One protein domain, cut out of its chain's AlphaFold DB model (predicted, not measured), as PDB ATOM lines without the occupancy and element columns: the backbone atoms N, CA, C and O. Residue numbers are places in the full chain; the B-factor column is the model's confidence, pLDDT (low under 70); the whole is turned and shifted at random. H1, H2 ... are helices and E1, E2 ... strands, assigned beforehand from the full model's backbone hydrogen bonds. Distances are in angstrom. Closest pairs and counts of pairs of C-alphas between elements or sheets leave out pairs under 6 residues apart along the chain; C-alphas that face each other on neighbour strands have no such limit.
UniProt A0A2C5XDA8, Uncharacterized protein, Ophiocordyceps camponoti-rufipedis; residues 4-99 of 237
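AT A GLANCE: This is residues 4 to 99 of the 237 residues of an uncharacterized protein of Ophiocordyceps camponoti-rufipedis (UniProt A0A2C5XDA8). The long helix H1 and the shorter H3 line two sides of a small body, apart from each other, with H5 and the short strand E1 near its middle. H2 packs on the last part of H1 and on H5; residues 4 to 10 of H1 stick out, and residues 86 to 99 make a last stretch without named elements that folds back, residues 92 to 93 pairing beside E1. The printed part has 96 residues, with five named helices and one named strand in the order H1, H2, H3, H4, H5, E1; the class is mostly helix. It is compact, with a radius of gyration of the C-alphas of 13.2 A and spans of 36 by 29 by 27 A.

IN THESE COORDINATES: H1, residues 4 to 22, begins at C-alpha 4 (266.270, 105.271, 118.238) and is 28.0 A long. H2 is residues 28 to 36, 10.9 A, and H3 residues 45 to 56, 15.9 A. H4 is residues 66 to 69, H5 residues 75 to 81, 10.9 A. E1, residues 83 to 85, ends at C-alpha 85 (247.108, 94.107, 119.347).

HOW THE PARTS SIT: H1 touches H2 with residues 16 to 20 alone, the closest C-alphas being those of Gln 20 and Leu 28, 6.1 A, at a steep tilt of 46 degrees. H2 touches H5 at Phe 35 and Pro 76, whose C-alphas are closest at 5.9 A. H4 only just touches H1 and H5, with 3 pairs of C-alphas within 8 A each; the closest are Trp 19 and Pro 66, 6.1 A, and Val 69 and Ala 78, 5.9 A. H3 touches no helix; its closest C-alpha to E1 is that of Val 49, 7.2 A from that of Phe 83. Residues 60 to 61 pair antiparallel with residues 83 to 84 of E1, which pairs with no named strand. In H1, H2 and H3 every O i to N i+4 pair is within hydrogen-bond range; in H5 1 of 3 is, beside 4 of 4 O i to N i+3 pairs, and H4 is too short for an i+4 pair.

THE WHOLE: The C-alphas farthest apart are those of Ser 4 and Leu 40, 39.4 A. The printed part has no cut and no long link. Mean pLDDT of the printed part is 74.4; 26 residues are under 70, among them 4 to 8, 39 to 43, 86 to 90 and 96 to 99.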
ATOM      1  N   SER A   4     267.332 106.164 118.712       52.81
ATOM      2  CA  SER A   4     266.270 105.271 118.238       52.81
ATOM      3  C   SER A   4     264.904 105.571 118.883       52.81
ATOM      4  O   SER A   4     263.887 105.620 118.189       52.81
ATOM      5  N   TYR A   5     264.883 105.862 120.188       55.34
ATOM      6  CA  TYR A   5     263.655 106.144 120.938       55.34
ATOM      7  C   TYR A   5     263.042 107.492 120.558       55.34
ATOM      8  O   TYR A   5     261.824 107.592 120.436       55.34
ATOM      9  N   LEU A   6     263.874 108.508 120.298       57.53
ATOM     10  CA  LEU A   6     263.410 109.829 119.856       57.53
ATOM     11  C   LEU A   6     262.597 109.729 118.557       57.53
ATOM     12  O   LEU A   6     261.503 110.278 118.485       57.53
ATOM     13  N   ALA A   7     263.079 108.969 117.569       61.88
ATOM     14  CA  ALA A   7     262.382 108.794 116.295       61.88
ATOM     15  C   ALA A   7     261.017 108.096 116.459       61.88
ATOM     16  O   ALA A   7     260.020 108.532 115.879       61.88
ATOM     17  N   ALA A   8     260.946 107.043 117.279       61.62
ATOM     18  CA  ALA A   8     259.698 106.325 117.544       61.62
ATOM     19  C   ALA A   8     258.649 107.220 118.228       61.62
ATOM     20  O   ALA A   8     257.486 107.243 117.814       61.62
ATOM     21  N   THR A   9     259.062 108.010 119.225       71.88
ATOM     22  CA  THR A   9     258.171 108.948 119.921       71.88
ATOM     23  C   THR A   9     257.704 110.079 118.999       71.88
ATOM     24  O   THR A   9     256.520 110.415 119.014       71.88
ATOM     25  N   THR A  10     258.576 110.616 118.138       76.56
ATOM     26  CA  THR A  10     258.197 111.645 117.151       76.56
ATOM     27  C   THR A  10     257.141 111.130 116.171       76.56
ATOM     28  O   THR A  10     256.122 111.788 115.974       76.56
ATOM     29  N   HIS A  11     257.306 109.919 115.628       81.44
ATOM     30  CA  HIS A  11     256.318 109.339 114.712       81.44
ATOM     31  C   HIS A  11     254.954 109.114 115.358       81.44
ATOM     32  O   HIS A  11     253.923 109.297 114.702       81.44
ATOM     33  N   LEU A  12     254.932 108.682 116.620       82.00
ATOM     34  CA  LEU A  12     253.689 108.547 117.364       82.00
ATOM     35  C   LEU A  12     253.021 109.917 117.531       82.00
ATOM     36  O   LEU A  12     251.864 110.056 117.151       82.00
ATOM     37  N   ILE A  13     253.752 110.939 117.987       85.81
ATOM     38  CA  ILE A  13     253.228 112.305 118.173       85.81
ATOM     39  C   ILE A  13     252.656 112.883 116.873       85.81
ATOM     40  O   ILE A  13     251.535 113.392 116.867       85.81
ATOM     41  N   ASP A  14     253.375 112.775 115.757       86.50
ATOM     42  CA  ASP A  14     252.901 113.289 114.464       86.50
ATOM     43  C   ASP A  14     251.650 112.560 113.979       86.50
ATOM     44  O   ASP A  14     250.770 113.126 113.327       86.50
ATOM     45  N   THR A  15     251.551 111.277 114.300       84.38
ATOM     46  CA  THR A  15     250.369 110.487 113.987       84.38
ATOM     47  C   THR A  15     249.197 110.899 114.876       84.38
ATOM     48  O   THR A  15     248.133 111.192 114.340       84.38
ATOM     49  N   LEU A  16     249.398 111.041 116.189       86.31
ATOM     50  CA  LEU A  16     248.387 111.549 117.124       86.31
ATOM     51  C   LEU A  16     247.810 112.889 116.645       86.31
ATOM     52  O   LEU A  16     246.594 113.029 116.558       86.31
ATOM     53  N   ARG A  17     248.666 113.828 116.225       87.88
ATOM     54  CA  ARG A  17     248.245 115.135 115.693       87.88
ATOM     55  C   ARG A  17     247.369 115.026 114.448       87.88
ATOM     56  O   ARG A  17     246.377 115.740 114.330       87.88
ATOM     57  N   ARG A  18     247.703 114.123 113.520       86.94
ATOM     58  CA  ARG A  18     246.886 113.877 112.316       86.94
ATOM     59  C   ARG A  18     245.504 113.330 112.673       86.94
ATOM     60  O   ARG A  18     244.510 113.752 112.089       86.94
ATOM     61  N   TRP A  19     245.442 112.432 113.651       84.25
ATOM     62  CA  TRP A  19     244.190 111.886 114.167       84.25
ATOM     63  C   TRP A  19     243.355 112.936 114.915       84.25
ATOM     64  O   TRP A  19     242.161 113.049 114.653       84.25
ATOM     65  N   GLN A  20     243.967 113.762 115.768       87.12
ATOM     66  CA  GLN A  20     243.290 114.889 116.427       87.12
ATOM     67  C   GLN A  20     242.732 115.879 115.394       87.12
ATOM     68  O   GLN A  20     241.570 116.268 115.476       87.12
ATOM     69  N   SER A  21     243.518 116.232 114.371       88.12
ATOM     70  CA  SER A  21     243.086 117.123 113.286       88.12
ATOM     71  C   SER A  21     241.875 116.578 112.525       88.12
ATOM     72  O   SER A  21     240.925 117.321 112.280       88.12
ATOM     73  N   TYR A  22     241.849 115.272 112.237       85.38
ATOM     74  CA  TYR A  22     240.690 114.609 111.633       85.38
ATOM     75  C   TYR A  22     239.418 114.729 112.492       85.38
ATOM     76  O   TYR A  22     238.322 114.889 111.957       85.38
ATOM     77  N   TYR A  23     239.554 114.738 113.819       85.38
ATOM     78  CA  TYR A  23     238.451 114.961 114.760       85.38
ATOM     79  C   TYR A  23     238.255 116.433 115.137       85.38
ATOM     80  O   TYR A  23     237.838 116.739 116.252       85.38
ATOM     81  N   ASN A  24     238.504 117.359 114.208       88.38
ATOM     82  CA  ASN A  24     238.362 118.805 114.418       88.38
ATOM     83  C   ASN A  24     239.221 119.340 115.580       88.38
ATOM     84  O   ASN A  24     238.770 120.184 116.351       88.38
ATOM     85  N   ASN A  25     240.459 118.852 115.690       88.94
ATOM     86  CA  ASN A  25     241.433 119.207 116.728       88.94
ATOM     87  C   ASN A  25     241.002 118.862 118.166       88.94
ATOM     88  O   ASN A  25     241.519 119.454 119.111       88.94
ATOM     89  N   MET A  26     240.085 117.905 118.346       88.69
ATOM     90  CA  MET A  26     239.784 117.347 119.669       88.69
ATOM     91  C   MET A  26     240.959 116.517 120.179       88.69
ATOM     92  O   MET A  26     241.600 115.792 119.412       88.69
ATOM     93  N   GLU A  27     241.186 116.550 121.490       86.81
ATOM     94  CA  GLU A  27     242.073 115.590 122.145       86.81
ATOM     95  C   GLU A  27     241.568 114.158 121.918       86.81
ATOM     96  O   GLU A  27     240.360 113.919 121.888       86.81
ATOM     97  N   LEU A  28     242.463 113.166 121.794       80.94
ATOM     98  CA  LEU A  28     242.014 111.788 121.527       80.94
ATOM     99  C   LEU A  28     241.100 111.250 122.629       80.94
ATOM    100  O   LEU A  28     240.175 110.497 122.335       80.94
ATOM    101  N   HIS A  29     241.339 111.642 123.883       82.31
ATOM    102  CA  HIS A  29     240.457 111.281 124.987       82.31
ATOM    103  C   HIS A  29     239.060 111.893 124.814       82.31
ATOM    104  O   HIS A  29     238.064 111.201 124.995       82.31
ATOM    105  N   GLU A  30     238.972 113.162 124.413       86.00
ATOM    106  CA  GLU A  30     237.699 113.843 124.161       86.00
ATOM    107  C   GLU A  30     236.949 113.209 122.981       86.00
ATOM    108  O   GLU A  30     235.769 112.868 123.097       86.00
ATOM    109  N   ALA A  31     237.646 112.976 121.866       83.12
ATOM    110  CA  ALA A  31     237.088 112.292 120.707       83.12
ATOM    111  C   ALA A  31     236.602 110.880 121.089       83.12
ATOM    112  O   ALA A  31     235.509 110.468 120.700       83.12
ATOM    113  N   TYR A  32     237.360 110.167 121.925       80.31
ATOM    114  CA  TYR A  32     236.965 108.866 122.447       80.31
ATOM    115  C   TYR A  32     235.684 108.958 123.288       80.31
ATOM    116  O   TYR A  32     234.729 108.246 122.996       80.31
ATOM    117  N   GLN A  33     235.582 109.878 124.252       81.19
ATOM    118  CA  GLN A  33     234.348 110.058 125.035       81.19
ATOM    119  C   GLN A  33     233.136 110.368 124.142       81.19
ATOM    120  O   GLN A  33     232.047 109.822 124.329       81.19
ATOM    121  N   ARG A  34     233.330 111.213 123.125       82.19
ATOM    122  CA  ARG A  34     232.266 111.651 122.215       82.19
ATOM    123  C   ARG A  34     231.772 110.545 121.283       82.19
ATOM    124  O   ARG A  34     230.564 110.424 121.063       82.19
ATOM    125  N   PHE A  35     232.693 109.789 120.692       77.25
ATOM    126  CA  PHE A  35     232.393 108.836 119.621       77.25
ATOM    127  C   PHE A  35     232.303 107.388 120.099       77.25
ATOM    128  O   PHE A  35     231.554 106.614 119.508       77.25
ATOM    129  N   ALA A  36     233.029 107.039 121.161       72.00
ATOM    130  CA  ALA A  36     233.010 105.722 121.785       72.00
ATOM    131  C   ALA A  36     232.025 105.614 122.951       72.00
ATOM    132  O   ALA A  36     231.872 104.509 123.445       72.00
ATOM    133  N   LYS A  37     231.424 106.728 123.410       72.56
ATOM    134  CA  LYS A  37     230.414 106.819 124.491       72.56
ATOM    135  C   LYS A  37     230.500 105.665 125.509       72.56
ATOM    136  O   LYS A  37     229.552 104.883 125.611       72.56
ATOM    137  N   PRO A  38     231.638 105.523 126.207       70.00
ATOM    138  CA  PRO A  38     231.863 104.379 127.079       70.00
ATOM    139  C   PRO A  38     230.805 104.341 128.182       70.00
ATOM    140  O   PRO A  38     230.415 105.385 128.714       70.00
ATOM    141  N   SER A  39     230.325 103.149 128.528       65.00
ATOM    142  CA  SER A  39     229.371 102.998 129.624       65.00
ATOM    143  C   SER A  39     230.093 102.962 130.977       65.00
ATOM    144  O   SER A  39     231.225 102.490 131.107       65.00
ATOM    145  N   LEU A  40     229.450 103.508 132.014       56.75
ATOM    146  CA  LEU A  40     229.982 103.486 133.378       56.75
ATOM    147  C   LEU A  40     230.084 102.033 133.867       56.75
ATOM    148  O   LEU A  40     229.064 101.373 134.045       56.75
ATOM    149  N   GLY A  41     231.309 101.558 134.106       59.59
ATOM    150  CA  GLY A  41     231.594 100.194 134.571       59.59
ATOM    151  C   GLY A  41     232.353  99.318 133.569       59.59
ATOM    152  O   GLY A  41     232.809  98.240 133.947       59.59
ATOM    153  N   GLU A  42     232.545  99.772 132.328       61.41
ATOM    154  CA  GLU A  42     233.429  99.096 131.374       61.41
ATOM    155  C   GLU A  42     234.913  99.286 131.719       61.41
ATOM    156  O   GLU A  42     235.321 100.242 132.387       61.41
ATOM    157  N   VAL A  43     235.737  98.341 131.259       65.81
ATOM    158  CA  VAL A  43     237.196  98.412 131.376       65.81
ATOM    159  C   VAL A  43     237.685  99.681 130.680       65.81
ATOM    160  O   VAL A  43     237.423  99.874 129.499       65.81
ATOM    161  N   ASP A  44     238.419 100.531 131.401       74.25
ATOM    162  CA  ASP A  44     239.048 101.725 130.834       74.25
ATOM    163  C   ASP A  44     240.107 101.304 129.797       74.25
ATOM    164  O   ASP A  44     241.164 100.779 130.173       74.25
ATOM    165  N   PRO A  45     239.868 101.515 128.492       75.19
ATOM    166  CA  PRO A  45     240.756 100.995 127.467       75.19
ATOM    167  C   PRO A  45     242.085 101.754 127.431       75.19
ATOM    168  O   PRO A  45     243.091 101.209 126.977       75.19
ATOM    169  N   TRP A  46     242.148 102.966 127.995       80.25
ATOM    170  CA  TRP A  46     243.407 103.685 128.177       80.25
ATOM    171  C   TRP A  46     244.323 102.972 129.173       80.25
ATOM    172  O   TRP A  46     245.543 102.987 128.998       80.25
ATOM    173  N   LYS A  47     243.760 102.268 130.168       80.94
ATOM    174  CA  LYS A  47     244.543 101.394 131.055       80.94
ATOM    175  C   LYS A  47     245.077 100.174 130.320       80.94
ATOM    176  O   LYS A  47     246.199  99.778 130.605       80.94
ATOM    177  N   ILE A  48     244.331  99.609 129.366       79.50
ATOM    178  CA  ILE A  48     244.809  98.491 128.533       79.50
ATOM    179  C   ILE A  48     245.974  98.951 127.653       79.50
ATOM    180  O   ILE A  48     247.007  98.287 127.613       79.50
ATOM    181  N   VAL A  49     245.839 100.108 126.997       82.81
ATOM    182  CA  VAL A  49     246.905 100.707 126.178       82.81
ATOM    183  C   VAL A  49     248.158 100.952 127.020       82.81
ATOM    184  O   VAL A  49     249.252 100.529 126.643       82.81
ATOM    185  N   ARG A  50     247.991 101.584 128.189       83.62
ATOM    186  CA  ARG A  50     249.078 101.840 129.137       83.62
ATOM    187  C   ARG A  50     249.725 100.543 129.615       83.62
ATOM    188  O   ARG A  50     250.944 100.441 129.585       83.62
ATOM    189  N   TYR A  51     248.924  99.554 130.004       81.94
ATOM    190  CA  TYR A  51     249.416  98.249 130.428       81.94
ATOM    191  C   TYR A  51     250.198  97.558 129.310       81.94
ATOM    192  O   TYR A  51     251.276  97.041 129.575       81.94
ATOM    193  N   SER A  52     249.706  97.568 128.067       79.00
ATOM    194  CA  SER A  52     250.411  96.973 126.923       79.00
ATOM    195  C   SER A  52     251.788  97.613 126.730       79.00
ATOM    196  O   SER A  52     252.792  96.905 126.672       79.00
ATOM    197  N   TRP A  53     251.859  98.948 126.776       82.38
ATOM    198  CA  TRP A  53     253.127  99.673 126.699       82.38
ATOM    199  C   TRP A  53     254.052  99.349 127.883       82.38
ATOM    200  O   TRP A  53     255.189  98.928 127.677       82.38
ATOM    201  N   GLU A  54     253.582  99.509 129.121       83.44
ATOM    202  CA  GLU A  54     254.413  99.363 130.323       83.44
ATOM    203  C   GLU A  54     254.863  97.914 130.567       83.44
ATOM    204  O   GLU A  54     255.977  97.699 131.037       83.44
ATOM    205  N   SER A  55     254.026  96.918 130.249       79.62
ATOM    206  CA  SER A  55     254.312  95.501 130.534       79.62
ATOM    207  C   SER A  55     254.972  94.746 129.383       79.62
ATOM    208  O   SER A  55     255.801  93.875 129.637       79.62
ATOM    209  N   ARG A  56     254.620  95.053 128.126       74.00
ATOM    210  CA  ARG A  56     255.146  94.349 126.941       74.00
ATOM    211  C   ARG A  56     256.251  95.129 126.239       74.00
ATOM    212  O   ARG A  56     256.932  94.567 125.393       74.00
ATOM    213  N   GLY A  57     256.426  96.411 126.567       71.38
ATOM    214  CA  GLY A  57     257.370  97.292 125.878       71.38
ATOM    215  C   GLY A  57     256.957  97.632 124.442       71.38
ATOM    216  O   GLY A  57     257.730  98.263 123.723       71.38
ATOM    217  N   GLU A  58     255.750  97.245 124.020       71.31
ATOM    218  CA  GLU A  58     255.254  97.390 122.654       71.31
ATOM    219  C   GLU A  58     253.937  98.169 122.634       71.31
ATOM    220  O   GLU A  58     253.016  97.911 123.411       71.31
ATOM    221  N   LEU A  59     253.837  99.126 121.711       77.62
ATOM    222  CA  LEU A  59     252.628  99.904 121.458       77.62
ATOM    223  C   LEU A  59     252.390  99.947 119.948       77.62
ATOM    224  O   LEU A  59     253.052 100.697 119.230       77.62
ATOM    225  N   CYS A  60     251.457  99.131 119.462       79.25
ATOM    226  CA  CYS A  60     251.103  99.107 118.047       79.25
ATOM    227  C   CYS A  60     250.059 100.187 117.736       79.25
ATOM    228  O   CYS A  60     249.061 100.325 118.447       79.25
ATOM    229  N   TYR A  61     250.304 100.961 116.675       79.75
ATOM    230  CA  TYR A  61     249.413 102.036 116.242       79.75
ATOM    231  C   TYR A  61     249.417 102.253 114.723       79.75
ATOM    232  O   TYR A  61     250.374 101.914 114.018       79.75
ATOM    233  N   TYR A  62     248.332 102.828 114.199       75.19
ATOM    234  CA  TYR A  62     248.179 103.096 112.767       75.19
ATOM    235  C   TYR A  62     248.938 104.341 112.329       75.19
ATOM    236  O   TYR A  62     248.591 105.445 112.724       75.19
ATOM    237  N   ARG A  63     249.913 104.184 111.431       74.38
ATOM    238  CA  ARG A  63     250.652 105.315 110.838       74.38
ATOM    239  C   ARG A  63     249.956 105.955 109.633       74.38
ATOM    240  O   ARG A  63     250.348 107.054 109.228       74.38
ATOM    241  N   SER A  64     248.970 105.266 109.060       70.31
ATOM    242  CA  SER A  64     248.206 105.734 107.904       70.31
ATOM    243  C   SER A  64     247.339 106.949 108.253       70.31
ATOM    244  O   SER A  64     246.939 107.103 109.411       70.31
ATOM    245  N   PRO A  65     247.032 107.819 107.273       73.44
ATOM    246  CA  PRO A  65     246.088 108.911 107.472       73.44
ATOM    247  C   PRO A  65     244.708 108.378 107.892       73.44
ATOM    248  O   PRO A  65     244.267 107.386 107.317       73.44
ATOM    249  N   PRO A  66     243.971 109.055 108.791       72.06
ATOM    250  CA  PRO A  66     242.620 108.640 109.187       72.06
ATOM    251  C   PRO A  66     241.645 108.488 108.007       72.06
ATOM    252  O   PRO A  66     240.751 107.653 108.036       72.06
ATOM    253  N   ALA A  67     241.859 109.230 106.917       73.00
ATOM    254  CA  ALA A  67     241.066 109.094 105.697       73.00
ATOM    255  C   ALA A  67     241.122 107.679 105.080       73.00
ATOM    256  O   ALA A  67     240.184 107.272 104.402       73.00
ATOM    257  N   SER A  68     242.172 106.887 105.339       69.12
ATOM    258  CA  SER A  68     242.264 105.512 104.821       69.12
ATOM    259  C   SER A  68     241.216 104.568 105.417       69.12
ATOM    260  O   SER A  68     241.006 103.479 104.893       69.12
ATOM    261  N   VAL A  69     240.572 104.969 106.515       70.00
ATOM    262  CA  VAL A  69     239.529 104.206 107.206       70.00
ATOM    263  C   VAL A  69     238.155 104.886 107.128       70.00
ATOM    264  O   VAL A  69     237.216 104.446 107.784       70.00
ATOM    265  N   ASP A  70     237.993 105.908 106.275       69.75
ATOM    266  CA  ASP A  70     236.705 106.585 106.043       69.75
ATOM    267  C   ASP A  70     235.625 105.656 105.480       69.75
ATOM    268  O   ASP A  70     234.434 105.884 105.692       69.75
ATOM    269  N   ASN A  71     236.048 104.591 104.801       71.88
ATOM    270  CA  ASN A  71     235.155 103.566 104.278       71.88
ATOM    271  C   ASN A  71     234.751 102.532 105.340       71.88
ATOM    272  O   ASN A  71     234.201 101.491 104.998       71.88
ATOM    273  N   LEU A  72     235.035 102.759 106.623       74.94
ATOM    274  CA  LEU A  72     234.530 101.920 107.704       74.94
ATOM    275  C   LEU A  72     233.271 102.526 108.302       74.94
ATOM    276  O   LEU A  72     233.194 103.721 108.572       74.94
ATOM    277  N   SER A  73     232.294 101.674 108.580       74.25
ATOM    278  CA  SER A  73     231.133 102.006 109.387       74.25
ATOM    279  C   SER A  73     231.210 101.276 110.728       74.25
ATOM    280  O   SER A  73     231.394 100.055 110.723       74.25
ATOM    281  N   PRO A  74     230.995 101.991 111.851       69.62
ATOM    282  CA  PRO A  74     230.761 103.441 111.919       69.62
ATOM    283  C   PRO A  74     232.041 104.254 111.631       69.62
ATOM    284  O   PRO A  74     233.101 103.911 112.129       69.62
ATOM    285  N   ARG A  75     231.959 105.371 110.889       69.38
ATOM    286  CA  ARG A  75     233.139 106.202 110.537       69.38
ATOM    287  C   ARG A  75     233.931 106.715 111.751       69.38
ATOM    288  O   ARG A  75     235.157 106.622 111.742       69.38
ATOM    289  N   PRO A  76     233.285 107.174 112.844       69.06
ATOM    290  CA  PRO A  76     234.010 107.533 114.062       69.06
ATOM    291  C   PRO A  76     234.784 106.373 114.700       69.06
ATOM    292  O   PRO A  76     235.671 106.612 115.514       69.06
ATOM    293  N   ALA A  77     234.488 105.129 114.315       66.62
ATOM    294  CA  ALA A  77     235.182 103.959 114.814       66.62
ATOM    295  C   ALA A  77     236.634 103.878 114.315       66.62
ATOM    296  O   ALA A  77     237.438 103.211 114.950       66.62
ATOM    297  N   ALA A  78     237.020 104.634 113.281       69.56
ATOM    298  CA  ALA A  78     238.419 104.857 112.923       69.56
ATOM    299  C   ALA A  78     239.303 105.143 114.158       69.56
ATOM    300  O   ALA A  78     240.313 104.476 114.349       69.56
ATOM    301  N   LEU A  79     238.898 106.064 115.046       73.19
ATOM    302  CA  LEU A  79     239.647 106.390 116.271       73.19
ATOM    303  C   LEU A  79     239.876 105.158 117.130       73.19
ATOM    304  O   LEU A  79     240.933 104.991 117.734       73.19
ATOM    305  N   LEU A  80     238.858 104.306 117.196       71.75
ATOM    306  CA  LEU A  80     238.855 103.154 118.074       71.75
ATOM    307  C   LEU A  80     239.854 102.095 117.598       71.75
ATOM    308  O   LEU A  80     240.328 101.313 118.411       71.75
ATOM    309  N   THR A  81     240.226 102.102 116.316       73.62
ATOM    310  CA  THR A  81     241.235 101.188 115.764       73.62
ATOM    311  C   THR A  81     242.660 101.697 115.921       73.62
ATOM    312  O   THR A  81     243.588 100.946 115.633       73.62
ATOM    313  N   PHE A  82     242.860 102.936 116.391       77.94
ATOM    314  CA  PHE A  82     244.173 103.577 116.391       77.94
ATOM    315  C   PHE A  82     245.239 102.762 117.128       77.94
ATOM    316  O   PHE A  82     246.319 102.570 116.570       77.94
ATOM    317  N   PHE A  83     244.920 102.253 118.323       82.69
ATOM    318  CA  PHE A  83     245.760 101.310 119.059       82.69
ATOM    319  C   PHE A  83     245.183  99.900 118.985       82.69
ATOM    320  O   PHE A  83     243.975  99.708 119.150       82.69
ATOM    321  N   PHE A  84     246.045  98.908 118.791       80.00
ATOM    322  CA  PHE A  84     245.617  97.527 118.590       80.00
ATOM    323  C   PHE A  84     246.646  96.511 119.086       80.00
ATOM    324  O   PHE A  84     247.820  96.839 119.244       80.00
ATOM    325  N   SER A  85     246.212  95.266 119.283       74.12
ATOM    326  CA  SER A  85     247.108  94.107 119.347       74.12
ATOM    327  C   SER A  85     247.333  93.541 117.937       74.12
ATOM    328  O   SER A  85     246.407  93.539 117.120       74.12
ATOM    329  N   ASP A  86     248.552  93.090 117.619       69.19
ATOM    330  CA  ASP A  86     248.854  92.475 116.315       69.19
ATOM    331  C   ASP A  86     249.418  91.063 116.479       69.19
ATOM    332  O   ASP A  86     250.499  90.896 117.046       69.19
ATOM    333  N   PRO A  87     248.700  90.045 115.978       51.88
ATOM    334  CA  PRO A  87     249.347  88.780 115.658       51.88
ATOM    335  C   PRO A  87     249.150  88.291 114.209       51.88
ATOM    336  O   PRO A  87     249.824  87.338 113.824       51.88
ATOM    337  N   SER A  88     248.250  88.863 113.391       54.09
ATOM    338  CA  SER A  88     247.865  88.212 112.114       54.09
ATOM    339  C   SER A  88     247.037  89.061 111.121       54.09
ATOM    340  O   SER A  88     246.210  88.522 110.378       54.09
ATOM    341  N   ASN A  89     247.246  90.387 111.058       64.19
ATOM    342  CA  ASN A  89     246.505  91.354 110.202       64.19
ATOM    343  C   ASN A  89     244.993  91.474 110.478       64.19
ATOM    344  O   ASN A  89     244.315  92.320 109.883       64.19
ATOM    345  N   ILE A  90     244.477  90.657 111.391       67.19
ATOM    346  CA  ILE A  90     243.253  90.889 112.140       67.19
ATOM    347  C   ILE A  90     243.683  91.515 113.455       67.19
ATOM    348  O   ILE A  90     244.422  90.911 114.232       67.19
ATOM    349  N   ARG A  91     243.236  92.740 113.680       71.50
ATOM    350  CA  ARG A  91     243.660  93.560 114.804       71.50
ATOM    351  C   ARG A  91     242.523  93.682 115.793       71.50
ATOM    352  O   ARG A  91     241.404  94.052 115.430       71.50
ATOM    353  N   GLU A  92     242.823  93.398 117.054       72.38
ATOM    354  CA  GLU A  92     241.913  93.731 118.137       72.38
ATOM    355  C   GLU A  92     242.207  95.161 118.584       72.38
ATOM    356  O   GLU A  92     243.239  95.459 119.186       72.38
ATOM    357  N   ALA A  93     241.301  96.059 118.220       74.06
ATOM    358  CA  ALA A  93     241.309  97.446 118.640       74.06
ATOM    359  C   ALA A  93     241.196  97.546 120.170       74.06
ATOM    360  O   ALA A  93     240.190  97.125 120.741       74.06
ATOM    361  N   TYR A  94     242.183  98.151 120.839       74.69
ATOM    362  CA  TYR A  94     242.144  98.298 122.300       74.69
ATOM    363  C   TYR A  94     241.020  99.228 122.763       74.69
ATOM    364  O   TYR A  94     240.497  99.062 123.858       74.69
ATOM    365  N   LEU A  95     240.618 100.191 121.928       71.19
ATOM    366  CA  LEU A  95     239.563 101.159 122.240       71.19
ATOM    367  C   LEU A  95     238.158 100.668 121.817       71.19
ATOM    368  O   LEU A  95     237.236 101.472 121.647       71.19
ATOM    369  N   LYS A  96     237.967  99.357 121.619       65.12
ATOM    370  CA  LYS A  96     236.699  98.756 121.183       65.12
ATOM    371  C   LYS A  96     235.681  98.724 122.322       65.12
ATOM    372  O   LYS A  96     235.643  97.776 123.096       65.12
ATOM    373  N   ILE A  97     234.836  99.750 122.390       60.09
ATOM    374  CA  ILE A  97     233.709  99.781 123.335       60.09
ATOM    375  C   ILE A  97     232.346  99.829 122.620       60.09
ATOM    376  O   ILE A  97     231.438  99.098 122.992       60.09
ATOM    377  N   MET A  98     232.211 100.566 121.508       52.25
ATOM    378  CA  MET A  98     230.926 100.661 120.782       52.25
ATOM    379  C   MET A  98     230.826  99.889 119.466       52.25
ATOM    380  O   MET A  98     229.730  99.504 119.063       52.25
ATOM    381  N   ALA A  99     231.933  99.696 118.749       58.69
ATOM    382  CA  ALA A  99     231.899  99.078 117.425       58.69
ATOM    383  C   ALA A  99     232.046  97.556 117.552       58.69
ATOM    384  O   ALA A  99     233.146  97.006 117.497       58.69
TER     385      ALA A  99